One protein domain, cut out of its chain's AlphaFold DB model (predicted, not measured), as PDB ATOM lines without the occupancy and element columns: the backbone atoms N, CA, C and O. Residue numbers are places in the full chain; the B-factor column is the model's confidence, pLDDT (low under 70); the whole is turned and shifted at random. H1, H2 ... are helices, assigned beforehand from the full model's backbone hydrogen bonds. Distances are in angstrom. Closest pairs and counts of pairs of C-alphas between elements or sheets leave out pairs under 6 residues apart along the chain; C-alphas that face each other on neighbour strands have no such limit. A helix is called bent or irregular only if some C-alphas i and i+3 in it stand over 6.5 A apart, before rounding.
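This is residues 161 to 211 and 244 to 268 of the 518 residues of the protein "Chloride channel CLIC-like protein 1" of Lepeophtheirus salmonis (UniProt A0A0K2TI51). Two long helices, H1 and H2, make a loose hairpin that closes only near its turn, and shorter H3 crosses H2 on the side away from H1. Residues 262 to 268, with little H4, stick out. The printed part has 76 residues with four named helices, H1 to H4 in order along the chain, and no named strand; its class is all helix, and the whole is loose, with a radius of gyration of the C-alphas of 14.2 A and spans of 44 by 31 by 27 A.

Begin at H1, residues 161 to 181: it only just touches H2, residues 187 to 208, with 3 pairs of C-alphas within 8 A, through residues 176 to 180 and 187 to 190 alone. The closest C-alphas are Leu 180 and Tyr 187, 6.7 A; this helical hairpin runs opposite ways at a shallow tilt of 10 degrees. Residues 195 to 203 of H2 touch H3, residues 250 to 263, closest at C-alphas Ser 199 and Leu 254, 5.1 A, at a steep tilt of 69 degrees, only just short of about perpendicular. H4, residues 265 to 268, meets H3 only through their link. Every O i to N i+4 pair is within hydrogen-bond range in H1 and H3, 16 of 18 in H2.

Find C-alpha 161, where H1 begins, at (34.234, -29.347, -27.003); from first to last C-alpha H1 runs 30.1 A, H2 33.0 A and H3 19.0 A, and H4 ends with C-alpha 268 at (13.350, -8.027, -19.473). H2 is only just irregular: C-alphas 205 and 208 are 6.8 A apart.

Residues 212 to 243 are cut out, C-alphas 211 and 244 being 12.1 A apart. Look for pLDDT under 70 at residues 161 to 163, 205 to 211 and 244 to 248.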
ATOM      1  N   PRO A 161      33.365 -30.048 -27.949       65.69
ATOM      2  CA  PRO A 161      34.234 -29.347 -27.003       65.69
ATOM      3  C   PRO A 161      33.528 -28.157 -26.327       65.69
ATOM      4  O   PRO A 161      33.933 -27.730 -25.246       65.69
ATOM      5  N   GLU A 162      32.446 -27.658 -26.933       65.81
ATOM      6  CA  GLU A 162      31.546 -26.650 -26.375       65.81
ATOM      7  C   GLU A 162      30.747 -27.204 -25.168       65.81
ATOM      8  O   GLU A 162      30.772 -26.583 -24.101       65.81
ATOM      9  N   ASP A 163      30.168 -28.411 -25.254       65.81
ATOM     10  CA  ASP A 163      29.495 -29.096 -24.130       65.81
ATOM     11  C   ASP A 163      30.460 -29.375 -22.970       65.81
ATOM     12  O   ASP A 163      30.144 -29.128 -21.802       65.81
ATOM     13  N   LEU A 164      31.669 -29.862 -23.278       72.94
ATOM     14  CA  LEU A 164      32.682 -30.161 -22.262       72.94
ATOM     15  C   LEU A 164      33.091 -28.897 -21.488       72.94
ATOM     16  O   LEU A 164      33.257 -28.941 -20.263       72.94
ATOM     17  N   MET A 165      33.204 -27.751 -22.170       70.81
ATOM     18  CA  MET A 165      33.411 -26.464 -21.503       70.81
ATOM     19  C   MET A 165      32.197 -26.031 -20.672       70.81
ATOM     20  O   MET A 165      32.398 -25.569 -19.549       70.81
ATOM     21  N   ILE A 166      30.960 -26.206 -21.155       72.62
ATOM     22  CA  ILE A 166      29.739 -25.873 -20.394       72.62
ATOM     23  C   ILE A 166      29.683 -26.677 -19.087       72.62
ATOM     24  O   ILE A 166      29.495 -26.097 -18.014       72.62
ATOM     25  N   ILE A 167      29.935 -27.990 -19.143       74.12
ATOM     26  CA  ILE A 167      29.997 -28.874 -17.968       74.12
ATOM     27  C   ILE A 167      31.102 -28.416 -17.001       74.12
ATOM     28  O   ILE A 167      30.875 -28.317 -15.792       74.12
ATOM     29  N   THR A 168      32.282 -28.067 -17.522       77.00
ATOM     30  CA  THR A 168      33.424 -27.595 -16.718       77.00
ATOM     31  C   THR A 168      33.131 -26.254 -16.035       77.00
ATOM     32  O   THR A 168      33.452 -26.066 -14.858       77.00
ATOM     33  N   LEU A 169      32.471 -25.328 -16.734       76.81
ATOM     34  CA  LEU A 169      32.092 -24.013 -16.218       76.81
ATOM     35  C   LEU A 169      30.972 -24.128 -15.171       76.81
ATOM     36  O   LEU A 169      31.027 -23.457 -14.137       76.81
ATOM     37  N   PHE A 170      30.009 -25.033 -15.371       75.62
ATOM     38  CA  PHE A 170      28.964 -25.337 -14.389       75.62
ATOM     39  C   PHE A 170      29.538 -25.994 -13.119       75.62
ATOM     40  O   PHE A 170      29.165 -25.624 -12.004       75.62
ATOM     41  N   ALA A 171      30.511 -26.900 -13.263       78.56
ATOM     42  CA  ALA A 171      31.245 -27.479 -12.137       78.56
ATOM     43  C   ALA A 171      32.051 -26.417 -11.363       78.56
ATOM     44  O   ALA A 171      32.015 -26.390 -10.131       78.56
ATOM     45  N   LEU A 172      32.719 -25.490 -12.061       80.88
ATOM     46  CA  LEU A 172      33.389 -24.336 -11.447       80.88
ATOM     47  C   LEU A 172      32.409 -23.438 -10.677       80.88
ATOM     48  O   LEU A 172      32.709 -23.042  -9.548       80.88
ATOM     49  N   LEU A 173      31.231 -23.160 -11.243       78.31
ATOM     50  CA  LEU A 173      30.165 -22.405 -10.578       78.31
ATOM     51  C   LEU A 173      29.654 -23.101  -9.312       78.31
ATOM     52  O   LEU A 173      29.517 -22.445  -8.279       78.31
ATOM     53  N   LEU A 174      29.436 -24.419  -9.350       78.56
ATOM     54  CA  LEU A 174      29.065 -25.207  -8.169       78.56
ATOM     55  C   LEU A 174      30.154 -25.170  -7.089       78.56
ATOM     56  O   LEU A 174      29.848 -24.922  -5.923       78.56
ATOM     57  N   CYS A 175      31.425 -25.341  -7.458       82.06
ATOM     58  CA  CYS A 175      32.551 -25.237  -6.526       82.06
ATOM     59  C   CYS A 175      32.653 -23.840  -5.888       82.06
ATOM     60  O   CYS A 175      32.829 -23.727  -4.673       82.06
ATOM     61  N   LEU A 176      32.484 -22.771  -6.674       79.81
ATOM     62  CA  LEU A 176      32.465 -21.390  -6.182       79.81
ATOM     63  C   LEU A 176      31.243 -21.106  -5.285       79.81
ATOM     64  O   LEU A 176      31.383 -20.442  -4.256       79.81
ATOM     65  N   GLY A 177      30.069 -21.653  -5.614       78.38
ATOM     66  CA  GLY A 177      28.856 -21.573  -4.793       78.38
ATOM     67  C   GLY A 177      28.981 -22.322  -3.460       78.38
ATOM     68  O   GLY A 177      28.580 -21.810  -2.414       78.38
ATOM     69  N   LEU A 178      29.624 -23.492  -3.451       81.50
ATOM     70  CA  LEU A 178      29.955 -24.222  -2.223       81.50
ATOM     71  C   LEU A 178      31.009 -23.480  -1.383       81.50
ATOM     72  O   LEU A 178      30.910 -23.456  -0.153       81.50
ATOM     73  N   ALA A 179      31.983 -22.818  -2.015       79.31
ATOM     74  CA  ALA A 179      32.983 -21.990  -1.335       79.31
ATOM     75  C   ALA A 179      32.395 -20.695  -0.727       79.31
ATOM     76  O   ALA A 179      32.866 -20.243   0.322       79.31
ATOM     77  N   LEU A 180      31.331 -20.139  -1.326       82.75
ATOM     78  CA  LEU A 180      30.474 -19.122  -0.701       82.75
ATOM     79  C   LEU A 180      29.708 -19.689   0.499       82.75
ATOM     80  O   LEU A 180      29.806 -19.156   1.601       82.75
ATOM     81  N   PHE A 181      28.954 -20.774   0.300       79.25
ATOM     82  CA  PHE A 181      28.059 -21.343   1.317       79.25
ATOM     83  C   PHE A 181      28.806 -21.826   2.573       79.25
ATOM     84  O   PHE A 181      28.301 -21.747   3.693       79.25
ATOM     85  N   THR A 182      30.045 -22.292   2.405       85.06
ATOM     86  CA  THR A 182      30.943 -22.661   3.512       85.06
ATOM     87  C   THR A 182      31.615 -21.463   4.194       85.06
ATOM     88  O   THR A 182      32.240 -21.647   5.239       85.06
ATOM     89  N   GLY A 183      31.479 -20.248   3.654       85.62
ATOM     90  CA  GLY A 183      32.072 -19.018   4.188       85.62
ATOM     91  C   GLY A 183      33.578 -18.873   3.941       85.62
ATOM     92  O   GLY A 183      34.207 -18.001   4.536       85.62
ATOM     93  N   ILE A 184      34.166 -19.715   3.083       88.38
ATOM     94  CA  ILE A 184      35.601 -19.689   2.749       88.38
ATOM     95  C   ILE A 184      35.927 -18.454   1.895       88.38
ATOM     96  O   ILE A 184      36.975 -17.828   2.066       88.38
ATOM     97  N   ILE A 185      35.016 -18.079   0.992       85.88
ATOM     98  CA  ILE A 185      35.143 -16.905   0.126       85.88
ATOM     99  C   ILE A 185      34.126 -15.846   0.561       85.88
ATOM    100  O   ILE A 185      32.931 -16.108   0.651       85.88
ATOM    101  N   SER A 186      34.592 -14.618   0.804       88.75
ATOM    102  CA  SER A 186      33.709 -13.475   1.047       88.75
ATOM    103  C   SER A 186      32.978 -13.065  -0.237       88.75
ATOM    104  O   SER A 186      33.596 -12.996  -1.299       88.75
ATOM    105  N   TYR A 187      31.688 -12.725  -0.138       80.56
ATOM    106  CA  TYR A 187      30.822 -12.420  -1.290       80.56
ATOM    107  C   TYR A 187      31.450 -11.481  -2.335       80.56
ATOM    108  O   TYR A 187      31.411 -11.786  -3.522       80.56
ATOM    109  N   GLY A 188      32.119 -10.399  -1.916       81.00
ATOM    110  CA  GLY A 188      32.802  -9.488  -2.845       81.00
ATOM    111  C   GLY A 188      33.928 -10.140  -3.666       81.00
ATOM    112  O   GLY A 188      34.080  -9.826  -4.841       81.00
ATOM    113  N   LYS A 189      34.683 -11.092  -3.094       81.31
ATOM    114  CA  LYS A 189      35.726 -11.839  -3.825       81.31
ATOM    115  C   LYS A 189      35.125 -12.814  -4.836       81.31
ATOM    116  O   LYS A 189      35.636 -12.906  -5.946       81.31
ATOM    117  N   PHE A 190      34.038 -13.500  -4.471       82.62
ATOM    118  CA  PHE A 190      33.279 -14.326  -5.416       82.62
ATOM    119  C   PHE A 190      32.759 -13.473  -6.575       82.62
ATOM    120  O   PHE A 190      32.945 -13.845  -7.724       82.62
ATOM    121  N   PHE A 191      32.169 -12.309  -6.288       79.25
ATOM    122  CA  PHE A 191      31.540 -11.462  -7.302       79.25
ATOM    123  C   PHE A 191      32.559 -10.914  -8.313       79.25
ATOM    124  O   PHE A 191      32.332 -10.985  -9.518       79.25
ATOM    125  N   VAL A 192      33.724 -10.458  -7.836       82.44
ATOM    126  CA  VAL A 192      34.847 -10.048  -8.699       82.44
ATOM    127  C   VAL A 192      35.393 -11.230  -9.511       82.44
ATOM    128  O   VAL A 192      35.645 -11.077 -10.704       82.44
ATOM    129  N   GLY A 193      35.534 -12.414  -8.904       81.94
ATOM    130  CA  GLY A 193      35.978 -13.625  -9.604       81.94
ATOM    131  C   GLY A 193      34.998 -14.095 -10.684       81.94
ATOM    132  O   GLY A 193      35.419 -14.436 -11.785       81.94
ATOM    133  N   PHE A 194      33.695 -14.051 -10.400       81.75
ATOM    134  CA  PHE A 194      32.622 -14.394 -11.332       81.75
ATOM    135  C   PHE A 194      32.575 -13.425 -12.520       81.75
ATOM    136  O   PHE A 194      32.640 -13.870 -13.662       81.75
ATOM    137  N   ILE A 195      32.579 -12.108 -12.271       81.12
ATOM    138  CA  ILE A 195      32.659 -11.091 -13.335       81.12
ATOM    139  C   ILE A 195      33.928 -11.283 -14.178       81.12
ATOM    140  O   ILE A 195      33.862 -11.193 -15.405       81.12
ATOM    141  N   GLY A 196      35.068 -11.594 -13.549       83.75
ATOM    142  CA  GLY A 196      36.319 -11.901 -14.244       83.75
ATOM    143  C   GLY A 196      36.206 -13.118 -15.166       83.75
ATOM    144  O   GLY A 196      36.543 -13.019 -16.343       83.75
ATOM    145  N   LEU A 197      35.673 -14.239 -14.666       82.94
ATOM    146  CA  LEU A 197      35.450 -15.459 -15.452       82.94
ATOM    147  C   LEU A 197      34.487 -15.221 -16.622       82.94
ATOM    148  O   LEU A 197      34.814 -15.581 -17.751       82.94
ATOM    149  N   CYS A 198      33.353 -14.552 -16.391       81.81
ATOM    150  CA  CYS A 198      32.417 -14.187 -17.458       81.81
ATOM    151  C   CYS A 198      33.055 -13.257 -18.503       81.81
ATOM    152  O   CYS A 198      32.782 -13.408 -19.690       81.81
ATOM    153  N   SER A 199      33.932 -12.338 -18.086       79.31
ATOM    154  CA  SER A 199      34.614 -11.412 -19.004       79.31
ATOM    155  C   SER A 199      35.671 -12.115 -19.855       79.31
ATOM    156  O   SER A 199      35.776 -11.839 -21.047       79.31
ATOM    157  N   ILE A 200      36.418 -13.060 -19.273       81.44
ATOM    158  CA  ILE A 200      37.367 -13.916 -20.002       81.44
ATOM    159  C   ILE A 200      36.611 -14.809 -20.994       81.44
ATOM    160  O   ILE A 200      36.980 -14.871 -22.164       81.44
ATOM    161  N   TRP A 201      35.514 -15.436 -20.560       80.62
ATOM    162  CA  TRP A 201      34.646 -16.249 -21.414       80.62
ATOM    163  C   TRP A 201      34.081 -15.443 -22.592       80.62
ATOM    164  O   TRP A 201      34.226 -15.845 -23.747       80.62
ATOM    165  N   LYS A 202      33.506 -14.260 -22.331       77.94
ATOM    166  CA  LYS A 202      32.980 -13.387 -23.388       77.94
ATOM    167  C   LYS A 202      34.082 -12.884 -24.323       77.94
ATOM    168  O   LYS A 202      33.842 -12.800 -25.520       77.94
ATOM    169  N   TRP A 203      35.289 -12.607 -23.829       76.06
ATOM    170  CA  TRP A 203      36.437 -12.241 -24.671       76.06
ATOM    171  C   TRP A 203      36.870 -13.384 -25.607       76.06
ATOM    172  O   TRP A 203      37.138 -13.135 -26.779       76.06
ATOM    173  N   ILE A 204      36.848 -14.636 -25.131       73.69
ATOM    174  CA  ILE A 204      37.119 -15.832 -25.950       73.69
ATOM    175  C   ILE A 204      36.020 -16.046 -27.011       73.69
ATOM    176  O   ILE A 204      36.333 -16.314 -28.172       73.69
ATOM    177  N   HIS A 205      34.742 -15.889 -26.647       68.06
ATOM    178  CA  HIS A 205      33.603 -16.141 -27.545       68.06
ATOM    179  C   HIS A 205      33.200 -14.951 -28.441       68.06
ATOM    180  O   HIS A 205      32.511 -15.152 -29.440       68.06
ATOM    181  N   LEU A 206      33.688 -13.730 -28.184       66.88
ATOM    182  CA  LEU A 206      33.510 -12.554 -29.060       66.88
ATOM    183  C   LEU A 206      34.115 -12.734 -30.468       66.88
ATOM    184  O   LEU A 206      33.807 -11.959 -31.372       66.88
ATOM    185  N   ARG A 207      34.918 -13.787 -30.662       55.94
ATOM    186  CA  ARG A 207      35.621 -14.216 -31.884       55.94
ATOM    187  C   ARG A 207      34.741 -14.454 -33.131       55.94
ATOM    188  O   ARG A 207      35.300 -14.786 -34.168       55.94
ATOM    189  N   LYS A 208      33.403 -14.363 -33.054       52.09
ATOM    190  CA  LYS A 208      32.505 -14.878 -34.115       52.09
ATOM    191  C   LYS A 208      31.402 -13.944 -34.642       52.09
ATOM    192  O   LYS A 208      30.916 -14.211 -35.733       52.09
ATOM    193  N   SER A 209      30.980 -12.890 -33.927       47.75
ATOM    194  CA  SER A 209      29.777 -12.116 -34.322       47.75
ATOM    195  C   SER A 209      30.039 -10.778 -35.022       47.75
ATOM    196  O   SER A 209      29.356 -10.450 -35.985       47.75
ATOM    197  N   LYS A 210      31.039  -9.994 -34.596       50.81
ATOM    198  CA  LYS A 210      31.196  -8.578 -35.011       50.81
ATOM    199  C   LYS A 210      31.690  -8.351 -36.460       50.81
ATOM    200  O   LYS A 210      32.064  -7.229 -36.790       50.81
ATOM    201  N   GLN A 211      31.698  -9.380 -37.311       47.50
ATOM    202  CA  GLN A 211      32.221  -9.317 -38.687       47.50
ATOM    203  C   GLN A 211      31.243  -9.820 -39.770       47.50
ATOM    204  O   GLN A 211      31.577  -9.730 -40.948       47.50
ATOM    205  N   PRO A 244      41.914 -12.427 -31.560       51.09
ATOM    206  CA  PRO A 244      41.135 -11.412 -30.837       51.09
ATOM    207  C   PRO A 244      41.994 -10.537 -29.911       51.09
ATOM    208  O   PRO A 244      41.627  -9.400 -29.618       51.09
ATOM    209  N   SER A 245      43.176 -11.036 -29.531       55.34
ATOM    210  CA  SER A 245      44.246 -10.346 -28.801       55.34
ATOM    211  C   SER A 245      44.658  -8.985 -29.370       55.34
ATOM    212  O   SER A 245      45.203  -8.177 -28.622       55.34
ATOM    213  N   TYR A 246      44.443  -8.740 -30.667       57.03
ATOM    214  CA  TYR A 246      44.877  -7.514 -31.348       57.03
ATOM    215  C   TYR A 246      43.746  -6.523 -31.652       57.03
ATOM    216  O   TYR A 246      44.030  -5.348 -31.876       57.03
ATOM    217  N   GLU A 247      42.484  -6.963 -31.641       59.06
ATOM    218  CA  GLU A 247      41.334  -6.133 -32.038       59.06
ATOM    219  C   GLU A 247      40.417  -5.766 -30.864       59.06
ATOM    220  O   GLU A 247      39.942  -4.633 -30.789       59.06
ATOM    221  N   VAL A 248      40.181  -6.685 -29.917       67.75
ATOM    222  CA  VAL A 248      39.255  -6.456 -28.796       67.75
ATOM    223  C   VAL A 248      40.033  -6.256 -27.502       67.75
ATOM    224  O   VAL A 248      40.491  -7.210 -26.866       67.75
ATOM    225  N   ALA A 249      40.129  -4.997 -27.071       76.81
ATOM    226  CA  ALA A 249      40.713  -4.645 -25.783       76.81
ATOM    227  C   ALA A 249      39.967  -5.364 -24.631       76.81
ATOM    228  O   ALA A 249      38.734  -5.295 -24.576       76.81
ATOM    229  N   PRO A 250      40.665  -5.991 -23.660       74.06
ATOM    230  CA  PRO A 250      40.014  -6.683 -22.541       74.06
ATOM    231  C   PRO A 250      39.079  -5.790 -21.711       74.06
ATOM    232  O   PRO A 250      38.095  -6.265 -21.152       74.06
ATOM    233  N   THR A 251      39.339  -4.479 -21.672       78.75
ATOM    234  CA  THR A 251      38.452  -3.475 -21.064       78.75
ATOM    235  C   THR A 251      37.114  -3.350 -21.789       78.75
ATOM    236  O   THR A 251      36.090  -3.204 -21.127       78.75
ATOM    237  N   GLN A 252      37.085  -3.455 -23.121       78.31
ATOM    238  CA  GLN A 252      35.837  -3.468 -23.883       78.31
ATOM    239  C   GLN A 252      35.069  -4.768 -23.642       78.31
ATOM    240  O   GLN A 252      33.868  -4.712 -23.419       78.31
ATOM    241  N   ALA A 253      35.743  -5.923 -23.598       74.12
ATOM    242  CA  ALA A 253      35.082  -7.181 -23.251       74.12
ATOM    243  C   ALA A 253      34.502  -7.162 -21.823       74.12
ATOM    244  O   ALA A 253      33.388  -7.637 -21.617       74.12
ATOM    245  N   LEU A 254      35.197  -6.553 -20.853       76.19
ATOM    246  CA  LEU A 254      34.674  -6.324 -19.502       76.19
ATOM    247  C   LEU A 254      33.437  -5.407 -19.517       76.19
ATOM    248  O   LEU A 254      32.437  -5.733 -18.884       76.19
ATOM    249  N   ILE A 255      33.463  -4.293 -20.257       79.12
ATOM    250  CA  ILE A 255      32.317  -3.372 -20.377       79.12
ATOM    251  C   ILE A 255      31.127  -4.055 -21.070       79.12
ATOM    252  O   ILE A 255      30.022  -4.005 -20.536       79.12
ATOM    253  N   ASP A 256      31.354  -4.752 -22.187       73.88
ATOM    254  CA  ASP A 256      30.349  -5.554 -22.902       73.88
ATOM    255  C   ASP A 256      29.795  -6.694 -22.015       73.88
ATOM    256  O   ASP A 256      28.666  -7.140 -22.215       73.88
ATOM    257  N   THR A 257      30.567  -7.198 -21.044       77.31
ATOM    258  CA  THR A 257      30.122  -8.223 -20.079       77.31
ATOM    259  C   THR A 257      29.296  -7.612 -18.953       77.31
ATOM    260  O   THR A 257      28.235  -8.130 -18.621       77.31
ATOM    261  N   LEU A 258      29.742  -6.494 -18.376       74.88
ATOM    262  CA  LEU A 258      29.005  -5.777 -17.335       74.88
ATOM    263  C   LEU A 258      27.667  -5.245 -17.868       74.88
ATOM    264  O   LEU A 258      26.649  -5.361 -17.188       74.88
ATOM    265  N   SER A 259      27.636  -4.710 -19.090       78.06
ATOM    266  CA  SER A 259      26.390  -4.249 -19.703       78.06
ATOM    267  C   SER A 259      25.427  -5.400 -19.992       78.06
ATOM    268  O   SER A 259      24.226  -5.250 -19.779       78.06
ATOM    269  N   GLU A 260      25.928  -6.574 -20.374       76.44
ATOM    270  CA  GLU A 260      25.086  -7.750 -20.587       76.44
ATOM    271  C   GLU A 260      24.589  -8.386 -19.283       76.44
ATOM    272  O   GLU A 260      23.420  -8.742 -19.203       76.44
ATOM    273  N   ILE A 261      25.419  -8.478 -18.240       75.19
ATOM    274  CA  ILE A 261      25.024  -9.073 -16.951       75.19
ATOM    275  C   ILE A 261      24.085  -8.153 -16.154       75.19
ATOM    276  O   ILE A 261      23.201  -8.653 -15.462       75.19
ATOM    277  N   PHE A 262      24.251  -6.828 -16.235       76.44
ATOM    278  CA  PHE A 262      23.458  -5.881 -15.438       76.44
ATOM    279  C   PHE A 262      22.392  -5.133 -16.246       76.44
ATOM    280  O   PHE A 262      21.243  -5.072 -15.811       76.44
ATOM    281  N   PHE A 263      22.726  -4.574 -17.414       74.19
ATOM    282  CA  PHE A 263      21.801  -3.713 -18.166       74.19
ATOM    283  C   PHE A 263      20.913  -4.464 -19.169       74.19
ATOM    284  O   PHE A 263      19.802  -4.006 -19.412       74.19
ATOM    285  N   ARG A 264      21.326  -5.620 -19.713       73.75
ATOM    286  CA  ARG A 264      20.492  -6.426 -20.634       73.75
ATOM    287  C   ARG A 264      19.326  -7.177 -19.958       73.75
ATOM    288  O   ARG A 264      18.252  -7.189 -20.557       73.75
ATOM    289  N   PRO A 265      19.437  -7.743 -18.734       71.44
ATOM    290  CA  PRO A 265      18.276  -8.309 -18.045       71.44
ATOM    291  C   PRO A 265      17.376  -7.246 -17.410       71.44
ATOM    292  O   PRO A 265      16.215  -7.543 -17.168       71.44
ATOM    293  N   LEU A 266      17.856  -6.022 -17.154       70.25
ATOM    294  CA  LEU A 266      17.052  -4.951 -16.547       70.25
ATOM    295  C   LEU A 266      15.724  -4.646 -17.279       70.25
ATOM    296  O   LEU A 266      14.705  -4.608 -16.591       70.25
ATOM    297  N   PRO A 267      15.664  -4.475 -18.620       74.88
ATOM    298  CA  PRO A 267      14.397  -4.297 -19.329       74.88
ATOM    299  C   PRO A 267      13.530  -5.561 -19.311       74.88
ATOM    300  O   PRO A 267      12.343  -5.460 -19.039       74.88
ATOM    301  N   ILE A 268      14.104  -6.755 -19.498       74.75
ATOM    302  CA  ILE A 268      13.350  -8.027 -19.473       74.75
ATOM    303  C   ILE A 268      12.724  -8.256 -18.086       74.75
ATOM    304  O   ILE A 268      11.553  -8.606 -17.964       74.75
TER     305      ILE A 268